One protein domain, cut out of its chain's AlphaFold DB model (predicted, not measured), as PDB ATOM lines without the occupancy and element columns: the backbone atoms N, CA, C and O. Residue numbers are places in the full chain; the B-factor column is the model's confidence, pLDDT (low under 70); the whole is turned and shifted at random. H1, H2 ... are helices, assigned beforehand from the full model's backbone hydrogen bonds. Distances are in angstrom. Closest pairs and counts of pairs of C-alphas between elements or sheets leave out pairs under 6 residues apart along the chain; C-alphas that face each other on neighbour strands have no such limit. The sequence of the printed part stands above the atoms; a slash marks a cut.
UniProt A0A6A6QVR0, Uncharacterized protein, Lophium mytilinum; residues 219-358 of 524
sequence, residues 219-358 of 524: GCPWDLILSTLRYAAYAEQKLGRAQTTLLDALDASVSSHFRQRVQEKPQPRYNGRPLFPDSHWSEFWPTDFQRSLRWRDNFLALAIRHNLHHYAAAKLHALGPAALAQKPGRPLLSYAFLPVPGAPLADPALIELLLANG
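This is residues 219 to 358 of the 524 residues of an uncharacterized protein of Lophium mytilinum (UniProt A0A6A6QVR0). Two long helices, H1 and H2, run in opposite directions along the longest axis, staggered side by side, and form one side of the domain. Five shorter helices, H4 to H8, cluster over the part where H1 ends and H2 begins, with H4 and H5 next to the long pair and H7 and H8 on their far side, while short H3 and long loops cover the rest of H2. The printed part has 140 residues with eight named helices, H1 to H8 in order along the chain, and no named strand; the class is all helix. It is compact, with a radius of gyration of the C-alphas of 14.9 A and spans of 44 by 29 by 27 A.

H1, residues 222 to 239, begins at C-alpha 222 (-4.548, -40.903, -55.540) and is 25.1 A long. H2, residues 244 to 264, is the longest at 30.3 A and ends at C-alpha 264 (5.333, -44.440, -71.737). H3 holds residues 281 to 284, and H4 residues 299 to 305, 9.7 A. H5, residues 309 to 319, measures 15.4 A. H6 holds residues 322 to 326 and H7 residues 332 to 335. H8, residues 348 to 356, measures 12.0 A and ends at C-alpha 356 (12.727, -24.042, -34.586).

H1 and H2 are near each other, with 11 pairs of C-alphas within 10 A. H1, with residues 233 to 236 alone, only just touches H5, with 3 pairs of C-alphas within 8 A; the closest are those of Glu 236 and His 310, 6.6 A, and the lines are about perpendicular at 87 degrees. H2, with residues 254 to 258 alone, only just touches H3, with 3 such pairs, the closest those of Ser 255 and Trp 281, 5.9 A. H4 and H5 touch as a helical hairpin, closest at the C-alphas of Leu 300 and Ala 312, 6.5 A, with a steep tilt of 37 degrees, only just past shallow, opposite ways. H4 touches H7, closest at the C-alphas of Arg 305 and Tyr 335, 5.2 A. H5 and H8 touch at a shallow tilt of 12 degrees, the same way, closest at the C-alphas of His 309 and Leu 350, 5.5 A. H6 is close to but not clearly touching H5, the closest C-alphas being those of Leu 316 and Ala 323, 6.9 A. Every O i to N i+4 pair is within hydrogen-bond range in H1, H2, H4, H5, H6 and H8; H3 and H7 are too short for one.

The C-alphas farthest apart, of Gly 240 and Pro 266, are 45.2 A apart. The printed part has no cut. The links H2 to H3, H3 to H4 and H7 to H8 are long. Mean pLDDT of the printed part is 91.1; residues 219, 289 and 290 are under 70.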
ATOM      1  N   GLY A 219      -3.994 -41.957 -64.154       66.00
ATOM      2  CA  GLY A 219      -4.458 -42.104 -62.776       66.00
ATOM      3  C   GLY A 219      -3.340 -42.693 -61.930       66.00
ATOM      4  O   GLY A 219      -3.083 -43.874 -62.080       66.00
ATOM      5  N   CYS A 220      -2.635 -41.921 -61.103       77.56
ATOM      6  CA  CYS A 220      -1.992 -42.535 -59.934       77.56
ATOM      7  C   CYS A 220      -3.111 -42.985 -58.977       77.56
ATOM      8  O   CYS A 220      -4.215 -42.437 -59.070       77.56
ATOM      9  N   PRO A 221      -2.876 -43.944 -58.065       89.69
ATOM     10  CA  PRO A 221      -3.883 -44.360 -57.091       89.69
ATOM     11  C   PRO A 221      -4.056 -43.291 -56.000       89.69
ATOM     12  O   PRO A 221      -3.735 -43.513 -54.838       89.69
ATOM     13  N   TRP A 222      -4.513 -42.096 -56.385       89.69
ATOM     14  CA  TRP A 222      -4.548 -40.903 -55.540       89.69
ATOM     15  C   TRP A 222      -5.361 -41.114 -54.270       89.69
ATOM     16  O   TRP A 222      -4.907 -40.707 -53.205       89.69
ATOM     17  N   ASP A 223      -6.494 -41.803 -54.372       89.50
ATOM     18  CA  ASP A 223      -7.346 -42.119 -53.224       89.50
ATOM     19  C   ASP A 223      -6.620 -43.025 -52.229       89.50
ATOM     20  O   ASP A 223      -6.621 -42.764 -51.027       89.50
ATOM     21  N   LEU A 224      -5.898 -44.032 -52.730       92.62
ATOM     22  CA  LEU A 224      -5.093 -44.919 -51.895       92.62
ATOM     23  C   LEU A 224      -3.907 -44.176 -51.266       92.62
ATOM     24  O   LEU A 224      -3.644 -44.356 -50.080       92.62
ATOM     25  N   ILE A 225      -3.221 -43.302 -52.012       94.81
ATOM     26  CA  ILE A 225      -2.124 -42.474 -51.478       94.81
ATOM     27  C   ILE A 225      -2.653 -41.535 -50.386       94.81
ATOM     28  O   ILE A 225      -2.058 -41.433 -49.315       94.81
ATOM     29  N   LEU A 226      -3.791 -40.879 -50.624       93.19
ATOM     30  CA  LEU A 226      -4.454 -40.000 -49.663       93.19
ATOM     31  C   LEU A 226      -4.842 -40.759 -48.387       93.19
ATOM     32  O   LEU A 226      -4.538 -40.304 -47.282       93.19
ATOM     33  N   SER A 227      -5.468 -41.924 -48.537       92.81
ATOM     34  CA  SER A 227      -5.820 -42.816 -47.433       92.81
ATOM     35  C   SER A 227      -4.592 -43.276 -46.652       92.81
ATOM     36  O   SER A 227      -4.609 -43.242 -45.424       92.81
ATOM     37  N   THR A 228      -3.500 -43.601 -47.345       96.31
ATOM     38  CA  THR A 228      -2.227 -44.007 -46.732       96.31
ATOM     39  C   THR A 228      -1.606 -42.875 -45.920       96.31
ATOM     40  O   THR A 228      -1.209 -43.094 -44.781       96.31
ATOM     41  N   LEU A 229      -1.561 -41.648 -46.451       96.50
ATOM     42  CA  LEU A 229      -0.996 -40.491 -45.744       96.50
ATOM     43  C   LEU A 229      -1.822 -40.097 -44.514       96.50
ATOM     44  O   LEU A 229      -1.259 -39.773 -43.470       96.50
ATOM     45  N   ARG A 230      -3.157 -40.153 -44.610       94.19
ATOM     46  CA  ARG A 230      -4.043 -39.924 -43.457       94.19
ATOM     47  C   ARG A 230      -3.874 -41.005 -42.395       94.19
ATOM     48  O   ARG A 230      -3.725 -40.680 -41.219       94.19
ATOM     49  N   TYR A 231      -3.851 -42.269 -42.815       96.31
ATOM     50  CA  TYR A 231      -3.646 -43.386 -41.902       96.31
ATOM     51  C   TYR A 231      -2.264 -43.326 -41.242       96.31
ATOM     52  O   TYR A 231      -2.141 -43.573 -40.049       96.31
ATOM     53  N   ALA A 232      -1.228 -42.903 -41.971       97.56
ATOM     54  CA  ALA A 232       0.095 -42.679 -41.403       97.56
ATOM     55  C   ALA A 232       0.083 -41.604 -40.304       97.56
ATOM     56  O   ALA A 232       0.704 -41.804 -39.266       97.56
ATOM     57  N   ALA A 233      -0.654 -40.501 -40.480       96.44
ATOM     58  CA  ALA A 233      -0.766 -39.463 -39.452       96.44
ATOM     59  C   ALA A 233      -1.466 -39.984 -38.193       96.44
ATOM     60  O   ALA A 233      -1.020 -39.722 -37.074       96.44
ATOM     61  N   TYR A 234      -2.515 -40.789 -38.375       95.88
ATOM     62  CA  TYR A 234      -3.162 -41.511 -37.284       95.88
ATOM     63  C   TYR A 234      -2.194 -42.480 -36.579       95.88
ATOM     64  O   TYR A 234      -2.081 -42.459 -35.353       95.88
ATOM     65  N   ALA A 235      -1.453 -43.288 -37.341       97.12
ATOM     66  CA  ALA A 235      -0.493 -44.255 -36.818       97.12
ATOM     67  C   ALA A 235       0.630 -43.574 -36.021       97.12
ATOM     68  O   ALA A 235       0.976 -44.031 -34.934       97.12
ATOM     69  N   GLU A 236       1.171 -42.455 -36.509       97.56
ATOM     70  CA  GLU A 236       2.180 -41.677 -35.783       97.56
ATOM     71  C   GLU A 236       1.642 -41.142 -34.453       97.56
ATOM     72  O   GLU A 236       2.337 -41.220 -33.442       97.56
ATOM     73  N   GLN A 237       0.398 -40.652 -34.429       95.81
ATOM     74  CA  GLN A 237      -0.234 -40.171 -33.202       95.81
ATOM     75  C   GLN A 237      -0.419 -41.295 -32.172       95.81
ATOM     76  O   GLN A 237      -0.223 -41.070 -30.978       95.81
ATOM     77  N   LYS A 238      -0.799 -42.498 -32.619       96.94
ATOM     78  CA  LYS A 238      -1.001 -43.662 -31.741       96.94
ATOM     79  C   LYS A 238       0.312 -44.249 -31.232       96.94
ATOM     80  O   LYS A 238       0.412 -44.573 -30.053       96.94
ATOM     81  N   LEU A 239       1.314 -44.357 -32.101       96.94
ATOM     82  CA  LEU A 239       2.600 -44.980 -31.783       96.94
ATOM     83  C   LEU A 239       3.616 -44.007 -31.166       96.94
ATOM     84  O   LEU A 239       4.630 -44.449 -30.629       96.94
ATOM     85  N   GLY A 240       3.400 -42.694 -31.286       97.25
ATOM     86  CA  GLY A 240       4.320 -41.657 -30.806       97.25
ATOM     87  C   GLY A 240       5.676 -41.637 -31.522       97.25
ATOM     88  O   GLY A 240       6.644 -41.082 -30.999       97.25
ATOM     89  N   ARG A 241       5.783 -42.270 -32.697       97.56
ATOM     90  CA  ARG A 241       7.026 -42.383 -33.474       97.56
ATOM     91  C   ARG A 241       6.766 -42.360 -34.974       97.56
ATOM     92  O   ARG A 241       5.725 -42.818 -35.443       97.56
ATOM     93  N   ALA A 242       7.763 -41.890 -35.717       96.44
ATOM     94  CA  ALA A 242       7.711 -41.821 -37.169       96.44
ATOM     95  C   ALA A 242       7.752 -43.212 -37.813       96.44
ATOM     96  O   ALA A 242       8.510 -44.078 -37.376       96.44
ATOM     97  N   GLN A 243       7.010 -43.393 -38.906       96.75
ATOM     98  CA  GLN A 243       7.079 -44.589 -39.756       96.75
ATOM     99  C   GLN A 243       7.956 -44.321 -40.993       96.75
ATOM    100  O   GLN A 243       7.539 -44.542 -42.129       96.75
ATOM    101  N   THR A 244       9.169 -43.789 -40.780       97.00
ATOM    102  CA  THR A 244      10.029 -43.246 -41.854       97.00
ATOM    103  C   THR A 244      10.292 -44.233 -42.975       97.00
ATOM    104  O   THR A 244      10.157 -43.864 -44.132       97.00
ATOM    105  N   THR A 245      10.610 -45.486 -42.650       95.38
ATOM    106  CA  THR A 245      10.939 -46.504 -43.656       95.38
ATOM    107  C   THR A 245       9.755 -46.797 -44.578       95.38
ATOM    108  O   THR A 245       9.929 -46.877 -45.791       95.38
ATOM    109  N   LEU A 246       8.541 -46.906 -44.025       96.00
ATOM    110  CA  LEU A 246       7.321 -47.148 -44.804       96.00
ATOM    111  C   LEU A 246       6.950 -45.933 -45.659       96.00
ATOM    112  O   LEU A 246       6.588 -46.083 -46.821       96.00
ATOM    113  N   LEU A 247       7.072 -44.727 -45.103       97.69
ATOM    114  CA  LEU A 247       6.760 -43.485 -45.813       97.69
ATOM    115  C   LEU A 247       7.782 -43.158 -46.912       97.69
ATOM    116  O   LEU A 247       7.405 -42.657 -47.968       97.69
ATOM    117  N   ASP A 248       9.052 -43.500 -46.718       96.56
ATOM    118  CA  ASP A 248      10.071 -43.398 -47.764       96.56
ATOM    119  C   ASP A 248       9.841 -44.429 -48.874       96.56
ATOM    120  O   ASP A 248       9.981 -44.112 -50.055       96.56
ATOM    121  N   ALA A 249       9.439 -45.653 -48.511       95.31
ATOM    122  CA  ALA A 249       9.061 -46.677 -49.480       95.31
ATOM    123  C   ALA A 249       7.824 -46.258 -50.290       95.31
ATOM    124  O   ALA A 249       7.796 -46.463 -51.505       95.31
ATOM    125  N   LEU A 250       6.836 -45.624 -49.648       96.56
ATOM    126  CA  LEU A 250       5.684 -45.017 -50.316       96.56
ATOM    127  C   LEU A 250       6.136 -43.991 -51.359       96.56
ATOM    128  O   LEU A 250       5.772 -44.105 -52.529       96.56
ATOM    129  N   ASP A 251       6.952 -43.020 -50.949       97.25
ATOM    130  CA  ASP A 251       7.426 -41.957 -51.831       97.25
ATOM    131  C   ASP A 251       8.212 -42.501 -53.032       97.25
ATOM    132  O   ASP A 251       7.960 -42.136 -54.186       97.25
ATOM    133  N   ALA A 252       9.118 -43.447 -52.776       95.62
ATOM    134  CA  ALA A 252       9.905 -44.106 -53.810       95.62
ATOM    135  C   ALA A 252       9.027 -44.895 -54.798       95.62
ATOM    136  O   ALA A 252       9.248 -44.816 -56.013       95.62
ATOM    137  N   SER A 253       8.017 -45.615 -54.299       94.88
ATOM    138  CA  SER A 253       7.100 -46.419 -55.118       94.88
ATOM    139  C   SER A 253       6.250 -45.535 -56.028       94.88
ATOM    140  O   SER A 253       6.224 -45.738 -57.243       94.88
ATOM    141  N   VAL A 254       5.625 -44.486 -55.481       94.81
ATOM    142  CA  VAL A 254       4.817 -43.551 -56.280       94.81
ATOM    143  C   VAL A 254       5.696 -42.802 -57.285       94.81
ATOM    144  O   VAL A 254       5.320 -42.671 -58.449       94.81
ATOM    145  N   SER A 255       6.903 -42.390 -56.887       94.19
ATOM    146  CA  SER A 255       7.887 -41.784 -57.793       94.19
ATOM    147  C   SER A 255       8.281 -42.704 -58.950       94.19
ATOM    148  O   SER A 255       8.540 -42.227 -60.055       94.19
ATOM    149  N   SER A 256       8.380 -44.012 -58.708       93.06
ATOM    150  CA  SER A 256       8.676 -45.012 -59.738       93.06
ATOM    151  C   SER A 256       7.520 -45.142 -60.726       93.06
ATOM    152  O   SER A 256       7.723 -44.948 -61.925       93.06
ATOM    153  N   HIS A 257       6.304 -45.366 -60.218       90.62
ATOM    154  CA  HIS A 257       5.080 -45.468 -61.023       90.62
ATOM    155  C   HIS A 257       4.842 -44.221 -61.867       90.62
ATOM    156  O   HIS A 257       4.493 -44.295 -63.047       90.62
ATOM    157  N   PHE A 258       5.071 -43.055 -61.271       89.81
ATOM    158  CA  PHE A 258       4.959 -41.781 -61.952       89.81
ATOM    159  C   PHE A 258       5.975 -41.664 -63.096       89.81
ATOM    160  O   PHE A 258       5.581 -41.397 -64.231       89.81
ATOM    161  N   ARG A 259       7.267 -41.925 -62.838       90.00
ATOM    162  CA  ARG A 259       8.328 -41.852 -63.861       90.00
ATOM    163  C   ARG A 259       8.101 -42.815 -65.019       90.00
ATOM    164  O   ARG A 259       8.212 -42.390 -66.167       90.00
ATOM    165  N   GLN A 260       7.741 -44.066 -64.732       88.12
ATOM    166  CA  GLN A 260       7.432 -45.059 -65.763       88.12
ATOM    167  C   GLN A 260       6.348 -44.533 -66.715       88.12
ATOM    168  O   GLN A 260       6.503 -44.550 -67.933       88.12
ATOM    169  N   ARG A 261       5.285 -43.942 -66.167       82.75
ATOM    170  CA  ARG A 261       4.182 -43.399 -66.969       82.75
ATOM    171  C   ARG A 261       4.533 -42.159 -67.768       82.75
ATOM    172  O   ARG A 261       3.996 -41.971 -68.859       82.75
ATOM    173  N   VAL A 262       5.385 -41.291 -67.224       86.00
ATOM    174  CA  VAL A 262       5.908 -40.144 -67.976       86.00
ATOM    175  C   VAL A 262       6.696 -40.641 -69.195       86.00
ATOM    176  O   VAL A 262       6.590 -40.041 -70.257       86.00
ATOM    177  N   GLN A 263       7.419 -41.759 -69.079       87.25
ATOM    178  CA  GLN A 263       8.192 -42.342 -70.182       87.25
ATOM    179  C   GLN A 263       7.324 -43.057 -71.233       87.25
ATOM    180  O   GLN A 263       7.641 -43.007 -72.418       87.25
ATOM    181  N   GLU A 264       6.218 -43.686 -70.832       86.19
ATOM    182  CA  GLU A 264       5.333 -44.440 -71.737       86.19
ATOM    183  C   GLU A 264       4.535 -43.560 -72.723       86.19
ATOM    184  O   GLU A 264       4.017 -44.067 -73.721       86.19
ATOM    185  N   LYS A 265       4.405 -42.248 -72.477       81.44
ATOM    186  CA  LYS A 265       3.601 -41.337 -73.312       81.44
ATOM    187  C   LYS A 265       4.478 -40.251 -73.958       81.44
ATOM    188  O   LYS A 265       5.219 -39.585 -73.251       81.44
ATOM    189  N   PRO A 266       4.337 -39.966 -75.269       74.44
ATOM    190  CA  PRO A 266       5.171 -38.975 -75.966       74.44
ATOM    191  C   PRO A 266       4.916 -37.515 -75.545       74.44
ATOM    192  O   PRO A 266       5.767 -36.658 -75.763       74.44
ATOM    193  N   GLN A 267       3.757 -37.212 -74.949       77.94
ATOM    194  CA  GLN A 267       3.436 -35.907 -74.351       77.94
ATOM    195  C   GLN A 267       2.553 -36.111 -73.116       77.94
ATOM    196  O   GLN A 267       1.330 -35.937 -73.180       77.94
ATOM    197  N   PRO A 268       3.140 -36.540 -71.992       77.94
ATOM    198  CA  PRO A 268       2.378 -36.855 -70.803       77.94
ATOM    199  C   PRO A 268       1.777 -35.548 -70.266       77.94
ATOM    200  O   PRO A 268       2.483 -34.584 -69.965       77.94
ATOM    201  N   ARG A 269       0.443 -35.492 -70.198       80.75
ATOM    202  CA  ARG A 269      -0.292 -34.398 -69.559       80.75
ATOM    203  C   ARG A 269      -1.121 -34.928 -68.401       80.75
ATOM    204  O   ARG A 269      -1.732 -35.988 -68.515       80.75
ATOM    205  N   TYR A 270      -1.176 -34.157 -67.323       76.31
ATOM    206  CA  TYR A 270      -2.068 -34.395 -66.193       76.31
ATOM    207  C   TYR A 270      -2.879 -33.130 -65.926       76.31
ATOM    208  O   TYR A 270      -2.301 -32.056 -65.754       76.31
ATOM    209  N   ASN A 271      -4.209 -33.229 -65.968       74.94
ATOM    210  CA  ASN A 271      -5.127 -32.087 -65.844       74.94
ATOM    211  C   ASN A 271      -4.735 -30.904 -66.754       74.94
ATOM    212  O   ASN A 271      -4.670 -29.752 -66.329       74.94
ATOM    213  N   GLY A 272      -4.382 -31.207 -68.010       80.81
ATOM    214  CA  GLY A 272      -3.964 -30.219 -69.012       80.81
ATOM    215  C   GLY A 272      -2.530 -29.690 -68.867       80.81
ATOM    216  O   GLY A 272      -2.067 -28.966 -69.747       80.81
ATOM    217  N   ARG A 273      -1.798 -30.073 -67.815       80.69
ATOM    218  CA  ARG A 273      -0.432 -29.603 -67.542       80.69
ATOM    219  C   ARG A 273       0.610 -30.565 -68.104       80.69
ATOM    220  O   ARG A 273       0.408 -31.772 -67.983       80.69
ATOM    221  N   PRO A 274       1.716 -30.071 -68.684       83.38
ATOM    222  CA  PRO A 274       2.824 -30.927 -69.094       83.38
ATOM    223  C   PRO A 274       3.471 -31.585 -67.870       83.38
ATOM    224  O   PRO A 274       3.721 -30.924 -66.862       83.38
ATOM    225  N   LEU A 275       3.725 -32.888 -67.968       83.25
ATOM    226  CA  LEU A 275       4.501 -33.652 -66.996       83.25
ATOM    227  C   LEU A 275       5.981 -33.556 -67.392       83.25
ATOM    228  O   LEU A 275       6.338 -33.878 -68.526       83.25
ATOM    229  N   PHE A 276       6.836 -33.095 -66.479       84.88
ATOM    230  CA  PHE A 276       8.282 -33.028 -66.704       84.88
ATOM    231  C   PHE A 276       8.968 -34.266 -66.107       84.88
ATOM    232  O   PHE A 276       8.571 -34.684 -65.018       84.88
ATOM    233  N   PRO A 277      10.003 -34.831 -66.760       84.69
ATOM    234  CA  PRO A 277      10.747 -35.981 -66.230       84.69
ATOM    235  C   PRO A 277      11.349 -35.748 -64.839       84.69
ATOM    236  O   PRO A 277      11.443 -36.680 -64.045       84.69
ATOM    237  N   ASP A 278      11.706 -34.497 -64.543       87.44
ATOM    238  CA  ASP A 278      12.377 -34.102 -63.301       87.44
ATOM    239  C   ASP A 278      11.386 -33.688 -62.199       87.44
ATOM    240  O   ASP A 278      11.796 -33.349 -61.089       87.44
ATOM    241  N   SER A 279      10.084 -33.646 -62.504       89.62
ATOM    242  CA  SER A 279       9.069 -33.268 -61.523       89.62
ATOM    243  C   SER A 279       8.790 -34.414 -60.558       89.62
ATOM    244  O   SER A 279       8.649 -35.575 -60.945       89.62
ATOM    245  N   HIS A 280       8.626 -34.059 -59.289       93.19
ATOM    246  CA  HIS A 280       8.154 -34.991 -58.280       93.19
ATOM    247  C   HIS A 280       6.646 -35.243 -58.440       93.19
ATOM    248  O   HIS A 280       5.887 -34.328 -58.770       93.19
ATOM    249  N   TRP A 281       6.176 -36.460 -58.158       93.00
ATOM    250  CA  TRP A 281       4.759 -36.823 -58.320       93.00
ATOM    251  C   TRP A 281       3.820 -35.964 -57.458       93.00
ATOM    252  O   TRP A 281       2.695 -35.669 -57.864       93.00
ATOM    253  N   SER A 282       4.285 -35.502 -56.292       93.00
ATOM    254  CA  SER A 282       3.499 -34.649 -55.387       93.00
ATOM    255  C   SER A 282       3.171 -33.271 -55.974       93.00
ATOM    256  O   SER A 282       2.243 -32.618 -55.501       93.00
ATOM    257  N   GLU A 283       3.878 -32.817 -57.016       90.31
ATOM    258  CA  GLU A 283       3.535 -31.579 -57.738       90.31
ATOM    259  C   GLU A 283       2.166 -31.675 -58.432       90.31
ATOM    260  O   GLU A 283       1.515 -30.655 -58.669       90.31
ATOM    261  N   PHE A 284       1.703 -32.898 -58.710       87.81
ATOM    262  CA  PHE A 284       0.472 -33.195 -59.446       87.81
ATOM    263  C   PHE A 284      -0.673 -33.661 -58.544       87.81
ATOM    264  O   PHE A 284      -1.645 -34.233 -59.030       87.81
ATOM    265  N   TRP A 285      -0.579 -33.411 -57.238       87.31
ATOM    266  CA  TRP A 285      -1.627 -33.772 -56.289       87.31
ATOM    267  C   TRP A 285      -2.999 -33.182 -56.695       87.31
ATOM    268  O   TRP A 285      -3.095 -31.968 -56.906       87.31
ATOM    269  N   PRO A 286      -4.071 -33.996 -56.790       81.00
ATOM    270  CA  PRO A 286      -5.320 -33.615 -57.463       81.00
ATOM    271  C   PRO A 286      -6.143 -32.534 -56.755       81.00
ATOM    272  O   PRO A 286      -6.953 -31.875 -57.398       81.00
ATOM    273  N   THR A 287      -5.954 -32.328 -55.450       75.12
ATOM    274  CA  THR A 287      -6.853 -31.465 -54.657       75.12
ATOM    275  C   THR A 287      -6.674 -29.964 -54.888       75.12
ATOM    276  O   THR A 287      -7.519 -29.191 -54.450       75.12
ATOM    277  N   ASP A 288      -5.645 -29.531 -55.625       72.31
ATOM    278  CA  ASP A 288      -5.369 -28.105 -55.804       72.31
ATOM    279  C   ASP A 288      -5.261 -27.731 -57.294       72.31
ATOM    280  O   ASP A 288      -4.175 -27.486 -57.836       72.31
ATOM    281  N   PHE A 289      -6.407 -27.623 -57.967       66.19
ATOM    282  CA  PHE A 289      -6.487 -27.233 -59.384       66.19
ATOM    283  C   PHE A 289      -5.803 -25.887 -59.701       66.19
ATOM    284  O   PHE A 289      -5.352 -25.667 -60.827       66.19
ATOM    285  N   GLN A 290      -5.648 -25.015 -58.698       68.44
ATOM    286  CA  GLN A 290      -5.001 -23.703 -58.806       68.44
ATOM    287  C   GLN A 290      -3.482 -23.713 -58.535       68.44
ATOM    288  O   GLN A 290      -2.848 -22.657 -58.535       68.44
ATOM    289  N   ARG A 291      -2.849 -24.877 -58.321       74.25
ATOM    290  CA  ARG A 291      -1.400 -24.943 -58.049       74.25
ATOM    291  C   ARG A 291      -0.579 -24.305 -59.156       74.25
ATOM    292  O   ARG A 291      -0.820 -24.568 -60.326       74.25
ATOM    293  N   SER A 292       0.461 -23.556 -58.820       76.56
ATOM    294  CA  SER A 292       1.459 -23.150 -59.815       76.56
ATOM    295  C   SER A 292       2.552 -24.215 -59.895       76.56
ATOM    296  O   SER A 292       3.021 -24.682 -58.861       76.56
ATOM    297  N   LEU A 293       3.036 -24.546 -61.100       73.00
ATOM    298  CA  LEU A 293       4.207 -25.426 -61.293       73.00
ATOM    299  C   LEU A 293       5.471 -24.912 -60.568       73.00
ATOM    300  O   LEU A 293       6.443 -25.635 -60.383       73.00
ATOM    301  N   ARG A 294       5.462 -23.652 -60.114       81.50
ATOM    302  CA  ARG A 294       6.541 -23.036 -59.333       81.50
ATOM    303  C   ARG A 294       6.622 -23.518 -57.882       81.50
ATOM    304  O   ARG A 294       7.562 -23.132 -57.198       81.50
ATOM    305  N   TRP A 295       5.659 -24.299 -57.385       85.44
ATOM    306  CA  TRP A 295       5.644 -24.712 -55.975       85.44
ATOM    307  C   TRP A 295       6.755 -25.721 -55.646       85.44
ATOM    308  O   TRP A 295       7.280 -25.675 -54.530       85.44
ATOM    309  N   ARG A 296       7.168 -26.541 -56.632       89.94
ATOM    310  CA  ARG A 296       8.236 -27.551 -56.507       89.94
ATOM    311  C   ARG A 296       8.028 -28.437 -55.276       89.94
ATOM    312  O   ARG A 296       8.870 -28.496 -54.374       89.94
ATOM    313  N   ASP A 297       6.838 -29.017 -55.182       91.88
ATOM    314  CA  ASP A 297       6.443 -29.879 -54.073       91.88
ATOM    315  C   ASP A 297       7.347 -31.107 -54.022       91.88
ATOM    316  O   ASP A 297       7.637 -31.720 -55.042       91.88
ATOM    317  N   ASN A 298       7.739 -31.495 -52.816       94.69
ATOM    318  CA  ASN A 298       8.381 -32.771 -52.546       94.69
ATOM    319  C   ASN A 298       7.561 -33.529 -51.497       94.69
ATOM    320  O   ASN A 298       6.598 -32.997 -50.932       94.69
ATOM    321  N   PHE A 299       7.955 -34.763 -51.210       97.06
ATOM    322  CA  PHE A 299       7.230 -35.583 -50.252       97.06
ATOM    323  C   PHE A 299       7.186 -34.990 -48.838       97.06
ATOM    324  O   PHE A 299       6.155 -35.069 -48.179       97.06
ATOM    325  N   LEU A 300       8.239 -34.293 -48.394       97.38
ATOM    326  CA  LEU A 300       8.239 -33.600 -47.100       97.38
ATOM    327  C   LEU A 300       7.164 -32.500 -47.026       97.38
ATOM    328  O   LEU A 300       6.483 -32.373 -46.012       97.38
ATOM    329  N   ALA A 301       6.970 -31.729 -48.100       96.31
ATOM    330  CA  ALA A 301       5.906 -30.727 -48.170       96.31
ATOM    331  C   ALA A 301       4.511 -31.366 -48.075       96.31
ATOM    332  O   ALA A 301       3.638 -30.853 -47.370       96.31
ATOM    333  N   LEU A 302       4.316 -32.508 -48.740       95.81
ATOM    334  CA  LEU A 302       3.078 -33.277 -48.647       95.81
ATOM    335  C   LEU A 302       2.882 -33.849 -47.235       95.81
ATOM    336  O   LEU A 302       1.793 -33.750 -46.680       95.81
ATOM    337  N   ALA A 303       3.940 -34.363 -46.611       97.31
ATOM    338  CA  ALA A 303       3.885 -34.901 -45.260       97.31
ATOM    339  C   ALA A 303       3.481 -33.840 -44.223       97.31
ATOM    340  O   ALA A 303       2.616 -34.091 -43.384       97.31
ATOM    341  N   ILE A 304       4.022 -32.622 -44.340       97.31
ATOM    342  CA  ILE A 304       3.619 -31.471 -43.517       97.31
ATOM    343  C   ILE A 304       2.138 -31.139 -43.728       97.31
ATOM    344  O   ILE A 304       1.412 -30.936 -42.757       97.31
ATOM    345  N   ARG A 305       1.669 -31.137 -44.982       95.19
ATOM    346  CA  ARG A 305       0.256 -30.895 -45.318       95.19
ATOM    347  C   ARG A 305      -0.693 -31.909 -44.664       95.19
ATOM    348  O   ARG A 305      -1.817 -31.567 -44.310       95.19
ATOM    349  N   HIS A 306      -0.235 -33.149 -44.509       95.31
ATOM    350  CA  HIS A 306      -0.964 -34.241 -43.863       95.31
ATOM    351  C   HIS A 306      -0.711 -34.352 -42.353       95.31
ATOM    352  O   HIS A 306      -1.174 -35.306 -41.734       95.31
ATOM    353  N   ASN A 307      -0.023 -33.377 -41.751       96.31
ATOM    354  CA  ASN A 307       0.285 -33.346 -40.325       96.31
ATOM    355  C   ASN A 307       1.106 -34.560 -39.832       96.31
ATOM    356  O   ASN A 307       0.954 -34.993 -38.691       96.31
ATOM    357  N   LEU A 308       1.995 -35.101 -40.678       97.56
ATOM    358  CA  LEU A 308       2.950 -36.161 -40.322       97.56
ATOM    359  C   LEU A 308       4.116 -35.581 -39.509       97.56
ATOM    360  O   LEU A 308       5.230 -35.396 -40.009       97.56
ATOM    361  N   HIS A 309       3.822 -35.214 -38.261       97.25
ATOM    362  CA  HIS A 309       4.739 -34.509 -37.369       97.25
ATOM    363  C   HIS A 309       6.044 -35.275 -37.133       97.25
ATOM    364  O   HIS A 309       7.127 -34.696 -37.260       97.25
ATOM    365  N   HIS A 310       5.965 -36.570 -36.818       98.12
ATOM    366  CA  HIS A 310       7.155 -37.332 -36.457       98.12
ATOM    367  C   HIS A 310       8.024 -37.601 -37.689       98.12
ATOM    368  O   HIS A 310       9.249 -37.475 -37.609       98.12
ATOM    369  N   TYR A 311       7.416 -37.893 -38.842       98.38
ATOM    370  CA  TYR A 311       8.136 -37.999 -40.109       98.38
ATOM    371  C   TYR A 311       8.848 -36.694 -40.475       98.38
ATOM    372  O   TYR A 311      10.040 -36.707 -40.791       98.38
ATOM    373  N   ALA A 312       8.146 -35.556 -40.396       97.88
ATOM    374  CA  ALA A 312       8.728 -34.252 -40.689       97.88
ATOM    375  C   ALA A 312       9.915 -33.951 -39.761       97.88
ATOM    376  O   ALA A 312      10.964 -33.519 -40.242       97.88
ATOM    377  N   ALA A 313       9.795 -34.252 -38.464       97.88
ATOM    378  CA  ALA A 313      10.885 -34.104 -37.500       97.88
ATOM    379  C   ALA A 313      12.099 -34.963 -37.869       97.88
ATOM    380  O   ALA A 313      13.218 -34.452 -37.935       97.88
ATOM    381  N   ALA A 314      11.882 -36.245 -38.177       97.88
ATOM    382  CA  ALA A 314      12.952 -37.157 -38.568       97.88
ATOM    383  C   ALA A 314      13.670 -36.691 -39.846       97.88
ATOM    384  O   ALA A 314      14.901 -36.725 -39.917       97.88
ATOM    385  N   LYS A 315      12.924 -36.198 -40.844       97.62
ATOM    386  CA  LYS A 315      13.496 -35.691 -42.100       97.62
ATOM    387  C   LYS A 315      14.237 -34.373 -41.941       97.62
ATOM    388  O   LYS A 315      15.326 -34.239 -42.492       97.62
ATOM    389  N   LEU A 316      13.696 -33.422 -41.184       96.75
ATOM    390  CA  LEU A 316      14.376 -32.153 -40.914       96.75
ATOM    391  C   LEU A 316      15.655 -32.371 -40.104       96.75
ATOM    392  O   LEU A 316      16.681 -31.785 -40.429       96.75
ATOM    393  N   HIS A 317      15.630 -33.276 -39.122       96.75
ATOM    394  CA  HIS A 317      16.828 -33.659 -38.380       96.75
ATOM    395  C   HIS A 317      17.900 -34.267 -39.299       96.75
ATOM    396  O   HIS A 317      19.070 -33.908 -39.203       96.75
ATOM    397  N   ALA A 318      17.510 -35.161 -40.215       96.88
ATOM    398  CA  ALA A 318      18.442 -35.806 -41.141       96.88
ATOM    399  C   ALA A 318      19.032 -34.842 -42.188       96.88
ATOM    400  O   ALA A 318      20.210 -34.951 -42.522       96.88
ATOM    401  N   LEU A 319      18.231 -33.912 -42.715       95.25
ATOM    402  CA  LEU A 319      18.666 -32.951 -43.738       95.25
ATOM    403  C   LEU A 319      19.365 -31.712 -43.144       95.25
ATOM    404  O   LEU A 319      20.095 -31.012 -43.846       95.25
ATOM    405  N   GLY A 320      19.140 -31.436 -41.858       93.69
ATOM    406  CA  GLY A 320      19.641 -30.266 -41.146       93.69
ATOM    407  C   GLY A 320      18.899 -28.958 -41.479       93.69
ATOM    408  O   GLY A 320      18.023 -28.921 -42.347       93.69
ATOM    409  N   PRO A 321      19.272 -27.836 -40.830       88.50
ATOM    410  CA  PRO A 321      18.583 -26.544 -40.983       88.50
ATOM    411  C   PRO A 321      18.606 -25.991 -42.415       88.50
ATOM    412  O   PRO A 321      17.710 -25.260 -42.835       88.50
ATOM    413  N   ALA A 322      19.623 -26.363 -43.196       88.75
ATOM    414  CA  ALA A 322      19.768 -25.930 -44.581       88.75
ATOM    415  C   ALA A 322      18.625 -26.429 -45.483       88.75
ATOM    416  O   ALA A 322      18.324 -25.786 -46.488       88.75
ATOM    417  N   ALA A 323      17.950 -27.520 -45.107       88.81
ATOM    418  CA  ALA A 323      16.851 -28.105 -45.870       88.81
ATOM    419  C   ALA A 323      15.710 -27.112 -46.134       88.81
ATOM    420  O   ALA A 323      15.136 -27.091 -47.224       88.81
ATOM    421  N   LEU A 324      15.400 -26.268 -45.145       88.62
ATOM    422  CA  LEU A 324      14.340 -25.266 -45.246       88.62
ATOM    423  C   LEU A 324      14.725 -24.121 -46.180       88.62
ATOM    424  O   LEU A 324      13.913 -23.710 -47.004       88.62
ATOM    425  N   ALA A 325      15.966 -23.643 -46.081       88.38
ATOM    426  CA  ALA A 325      16.469 -22.549 -46.908       88.38
ATOM    427  C   ALA A 325      16.694 -22.964 -48.371       88.38
ATOM    428  O   ALA A 325      16.597 -22.137 -49.273       88.38
ATOM    429  N   GLN A 326      17.011 -24.239 -48.611       88.00
ATOM    430  CA  GLN A 326      17.345 -24.754 -49.941       88.00
ATOM    431  C   GLN A 326      16.136 -25.251 -50.733       88.00
ATOM    432  O   GLN A 326      16.262 -25.460 -51.942       88.00
ATOM    433  N   LYS A 327      14.969 -25.452 -50.103       92.94
ATOM    434  CA  LYS A 327      13.784 -25.900 -50.839       92.94
ATOM    435  C   LYS A 327      13.367 -24.825 -51.857       92.94
ATOM    436  O   LYS A 327      12.987 -23.724 -51.458       92.94
ATOM    437  N   PRO A 328      13.334 -25.144 -53.163       92.25
ATOM    438  CA  PRO A 328      12.815 -24.219 -54.155       92.25
ATOM    439  C   PRO A 328      11.290 -24.096 -54.047       92.25
ATOM    440  O   PRO A 328      10.587 -25.006 -53.590       92.25
ATOM    441  N   GLY A 329      10.764 -22.980 -54.547       94.38
ATOM    442  CA  GLY A 329       9.327 -22.765 -54.668       94.38
ATOM    443  C   GLY A 329       8.670 -22.326 -53.364       94.38
ATOM    444  O   GLY A 329       9.108 -21.359 -52.744       94.38
ATOM    445  N   ARG A 330       7.567 -22.983 -52.988       94.88
ATOM    446  CA  ARG A 330       6.762 -22.589 -51.822       94.88
ATOM    447  C   ARG A 330       7.491 -22.968 -50.517       94.88
ATOM    448  O   ARG A 330       7.949 -24.109 -50.414       94.88
ATOM    449  N   PRO A 331       7.564 -22.076 -49.509       96.56
ATOM    450  CA  PRO A 331       8.129 -22.395 -48.198       96.56
ATOM    451  C   PRO A 331       7.398 -23.561 -47.521       96.56
ATOM    452  O   PRO A 331       6.169 -23.628 -47.578       96.56
ATOM    453  N   LEU A 332       8.125 -24.454 -46.833       96.88
ATOM    454  CA  LEU A 332       7.524 -25.619 -46.153       96.88
ATOM    455  C   LEU A 332       6.435 -25.222 -45.148       96.88
ATOM    456  O   LEU A 332       5.389 -25.863 -45.093       96.88
ATOM    457  N   LEU A 333       6.638 -24.120 -44.423       97.50
ATOM    458  CA  LEU A 333       5.671 -23.606 -43.453       97.50
ATOM    459  C   LEU A 333       4.314 -23.262 -44.083       97.50
ATOM    460  O   LEU A 333       3.283 -23.474 -43.456       97.50
ATOM    461  N   SER A 334       4.278 -22.813 -45.342       96.56
ATOM    462  CA  SER A 334       3.014 -22.521 -46.022       96.56
ATOM    463  C   SER A 334       2.149 -23.765 -46.249       96.56
ATOM    464  O   SER A 334       0.935 -23.628 -46.354       96.56
ATOM    465  N   TYR A 335       2.734 -24.966 -46.352       96.00
ATOM    466  CA  TYR A 335       1.963 -26.199 -46.571       96.00
ATOM    467  C   TYR A 335       1.180 -26.625 -45.326       96.00
ATOM    468  O   TYR A 335       0.139 -27.261 -45.462       96.00
ATOM    469  N   ALA A 336       1.623 -26.225 -44.130       96.88
ATOM    470  CA  ALA A 336       0.916 -26.501 -42.881       96.88
ATOM    471  C   ALA A 336      -0.435 -25.757 -42.778       96.88
ATOM    472  O   ALA A 336      -1.306 -26.139 -42.000       96.88
ATOM    473  N   PHE A 337      -0.626 -24.711 -43.587       96.19
ATOM    474  CA  PHE A 337      -1.840 -23.885 -43.619       96.19
ATOM    475  C   PHE A 337      -2.731 -24.170 -44.829       96.19
ATOM    476  O   PHE A 337      -3.672 -23.430 -45.097       96.19
ATOM    477  N   LEU A 338      -2.437 -25.242 -45.566       92.81
ATOM    478  CA  LEU A 338      -3.238 -25.717 -46.688       92.81
ATOM    479  C   LEU A 338      -3.757 -27.125 -46.379       92.81
ATOM    480  O   LEU A 338      -3.377 -28.061 -47.081       92.81
ATOM    481  N   PRO A 339      -4.571 -27.334 -45.327       89.62
ATOM    482  CA  PRO A 339      -5.017 -28.676 -44.981       89.62
ATOM    483  C   PRO A 339      -5.765 -29.312 -46.156       89.62
ATOM    484  O   PRO A 339      -6.403 -28.645 -46.972       89.62
ATOM    485  N   VAL A 340      -5.642 -30.629 -46.272       89.31
ATOM    486  CA  VAL A 340      -6.443 -31.400 -47.228       89.31
ATOM    487  C   VAL A 340      -7.910 -31.354 -46.783       89.31
ATOM    488  O   VAL A 340      -8.147 -31.336 -45.575       89.31
ATOM    489  N   PRO A 341      -8.901 -31.353 -47.696       86.12
ATOM    490  CA  PRO A 341     -10.312 -31.380 -47.313       86.12
ATOM    491  C   PRO A 341     -10.606 -32.426 -46.229       86.12
ATOM    492  O   PRO A 341     -10.130 -33.561 -46.306       86.12
ATOM    493  N   GLY A 342     -11.336 -32.031 -45.186       84.38
ATOM    494  CA  GLY A 342     -11.654 -32.881 -44.030       84.38
ATOM    495  C   GLY A 342     -10.517 -33.088 -43.017       84.38
ATOM    496  O   GLY A 342     -10.764 -33.649 -41.954       84.38
ATOM    497  N   ALA A 343      -9.287 -32.641 -43.294       87.44
ATOM    498  CA  ALA A 343      -8.208 -32.658 -42.308       87.44
ATOM    499  C   ALA A 343      -8.288 -31.423 -41.393       87.44
ATOM    500  O   ALA A 343      -8.631 -30.329 -41.857       87.44
ATOM    501  N   PRO A 344      -7.950 -31.557 -40.099       90.50
ATOM    502  CA  PRO A 344      -7.847 -30.401 -39.226       90.50
ATOM    503  C   PRO A 344      -6.642 -29.534 -39.621       90.50
ATOM    504  O   PRO A 344      -5.704 -29.995 -40.271       90.50
ATOM    505  N   LEU A 345      -6.642 -28.281 -39.165       93.69
ATOM    506  CA  LEU A 345      -5.461 -27.416 -39.210       93.69
ATOM    507  C   LEU A 345      -4.253 -28.120 -38.559       93.69
ATOM    508  O   LEU A 345      -4.438 -28.869 -37.591       93.69
ATOM    509  N   ALA A 346      -3.046 -27.863 -39.076       96.06
ATOM    510  CA  ALA A 346      -1.803 -28.460 -38.590       96.06
ATOM    511  C   ALA A 346      -1.640 -28.347 -37.068       96.06
ATOM    512  O   ALA A 346      -2.112 -27.399 -36.441       96.06
ATOM    513  N   ASP A 347      -0.972 -29.327 -36.468       95.94
ATOM    514  CA  ASP A 347      -0.684 -29.321 -35.040       95.94
ATOM    515  C   ASP A 347       0.289 -28.175 -34.688       95.94
ATOM    516  O   ASP A 347       1.284 -27.991 -35.398       95.94
ATOM    517  N   PRO A 348       0.060 -27.404 -33.605       97.88
ATOM    518  CA  PRO A 348       1.004 -26.385 -33.153       97.88
ATOM    519  C   PRO A 348       2.432 -26.917 -32.959       97.88
ATOM    520  O   PRO A 348       3.375 -26.193 -33.266       97.88
ATOM    521  N   ALA A 349       2.607 -28.178 -32.544       97.31
ATOM    522  CA  ALA A 349       3.924 -28.801 -32.405       97.31
ATOM    523  C   ALA A 349       4.672 -28.901 -33.747       97.31
ATOM    524  O   ALA A 349       5.879 -28.675 -33.810       97.31
ATOM    525  N   LEU A 350       3.956 -29.157 -34.850       97.69
ATOM    526  CA  LEU A 350       4.538 -29.152 -36.195       97.69
ATOM    527  C   LEU A 350       4.952 -27.742 -36.630       97.69
ATOM    528  O   LEU A 350       5.996 -27.575 -37.259       97.69
ATOM    529  N   ILE A 351       4.174 -26.720 -36.271       98.31
ATOM    530  CA  ILE A 351       4.541 -25.324 -36.541       98.31
ATOM    531  C   ILE A 351       5.782 -24.929 -35.740       98.31
ATOM    532  O   ILE A 351       6.725 -24.380 -36.308       98.31
ATOM    533  N   GLU A 352       5.812 -25.249 -34.447       98.06
ATOM    534  CA  GLU A 352       6.963 -25.008 -33.576       98.06
ATOM    535  C   GLU A 352       8.223 -25.696 -34.112       98.06
ATOM    536  O   GLU A 352       9.262 -25.051 -34.236       98.06
ATOM    537  N   LEU A 353       8.118 -26.962 -34.530       97.50
ATOM    538  CA  LEU A 353       9.204 -27.708 -35.164       97.50
ATOM    539  C   LEU A 353       9.751 -26.985 -36.405       97.50
ATOM    540  O   LEU A 353      10.967 -26.850 -36.555       97.50
ATOM    541  N   LEU A 354       8.878 -26.518 -37.302       97.62
ATOM    542  CA  LEU A 354       9.294 -25.824 -38.524       97.62
ATOM    543  C   LEU A 354       9.994 -24.496 -38.207       97.62
ATOM    544  O   LEU A 354      11.051 -24.210 -38.772       97.62
ATOM    545  N   LEU A 355       9.443 -23.715 -37.276       97.50
ATOM    546  CA  LEU A 355      10.027 -22.446 -36.834       97.50
ATOM    547  C   LEU A 355      11.373 -22.657 -36.127       97.50
ATOM    548  O   LEU A 355      12.331 -21.940 -36.410       97.50
ATOM    549  N   ALA A 356      11.488 -23.682 -35.277       96.44
ATOM    550  CA  ALA A 356      12.727 -24.042 -34.586       96.44
ATOM    551  C   ALA A 356      13.848 -24.467 -35.550       96.44
ATOM    552  O   ALA A 356      15.025 -24.278 -35.249       96.44
ATOM    553  N   ASN A 357      13.493 -24.991 -36.727       96.44
ATOM    554  CA  ASN A 357      14.445 -25.312 -37.791       96.44
ATOM    555  C   ASN A 357      14.727 -24.124 -38.736       96.44
ATOM    556  O   ASN A 357      15.454 -24.280 -39.715       96.44
ATOM    557  N   GLY A 358      14.209 -22.926 -38.439       95.94
ATOM    558  CA  GLY A 358      14.508 -21.695 -39.174       95.94
ATOM    559  C   GLY A 358      13.523 -21.356 -40.292       95.94
ATOM    560  O   GLY A 358      13.870 -20.589 -41.190       95.94
TER     561      GLY A 358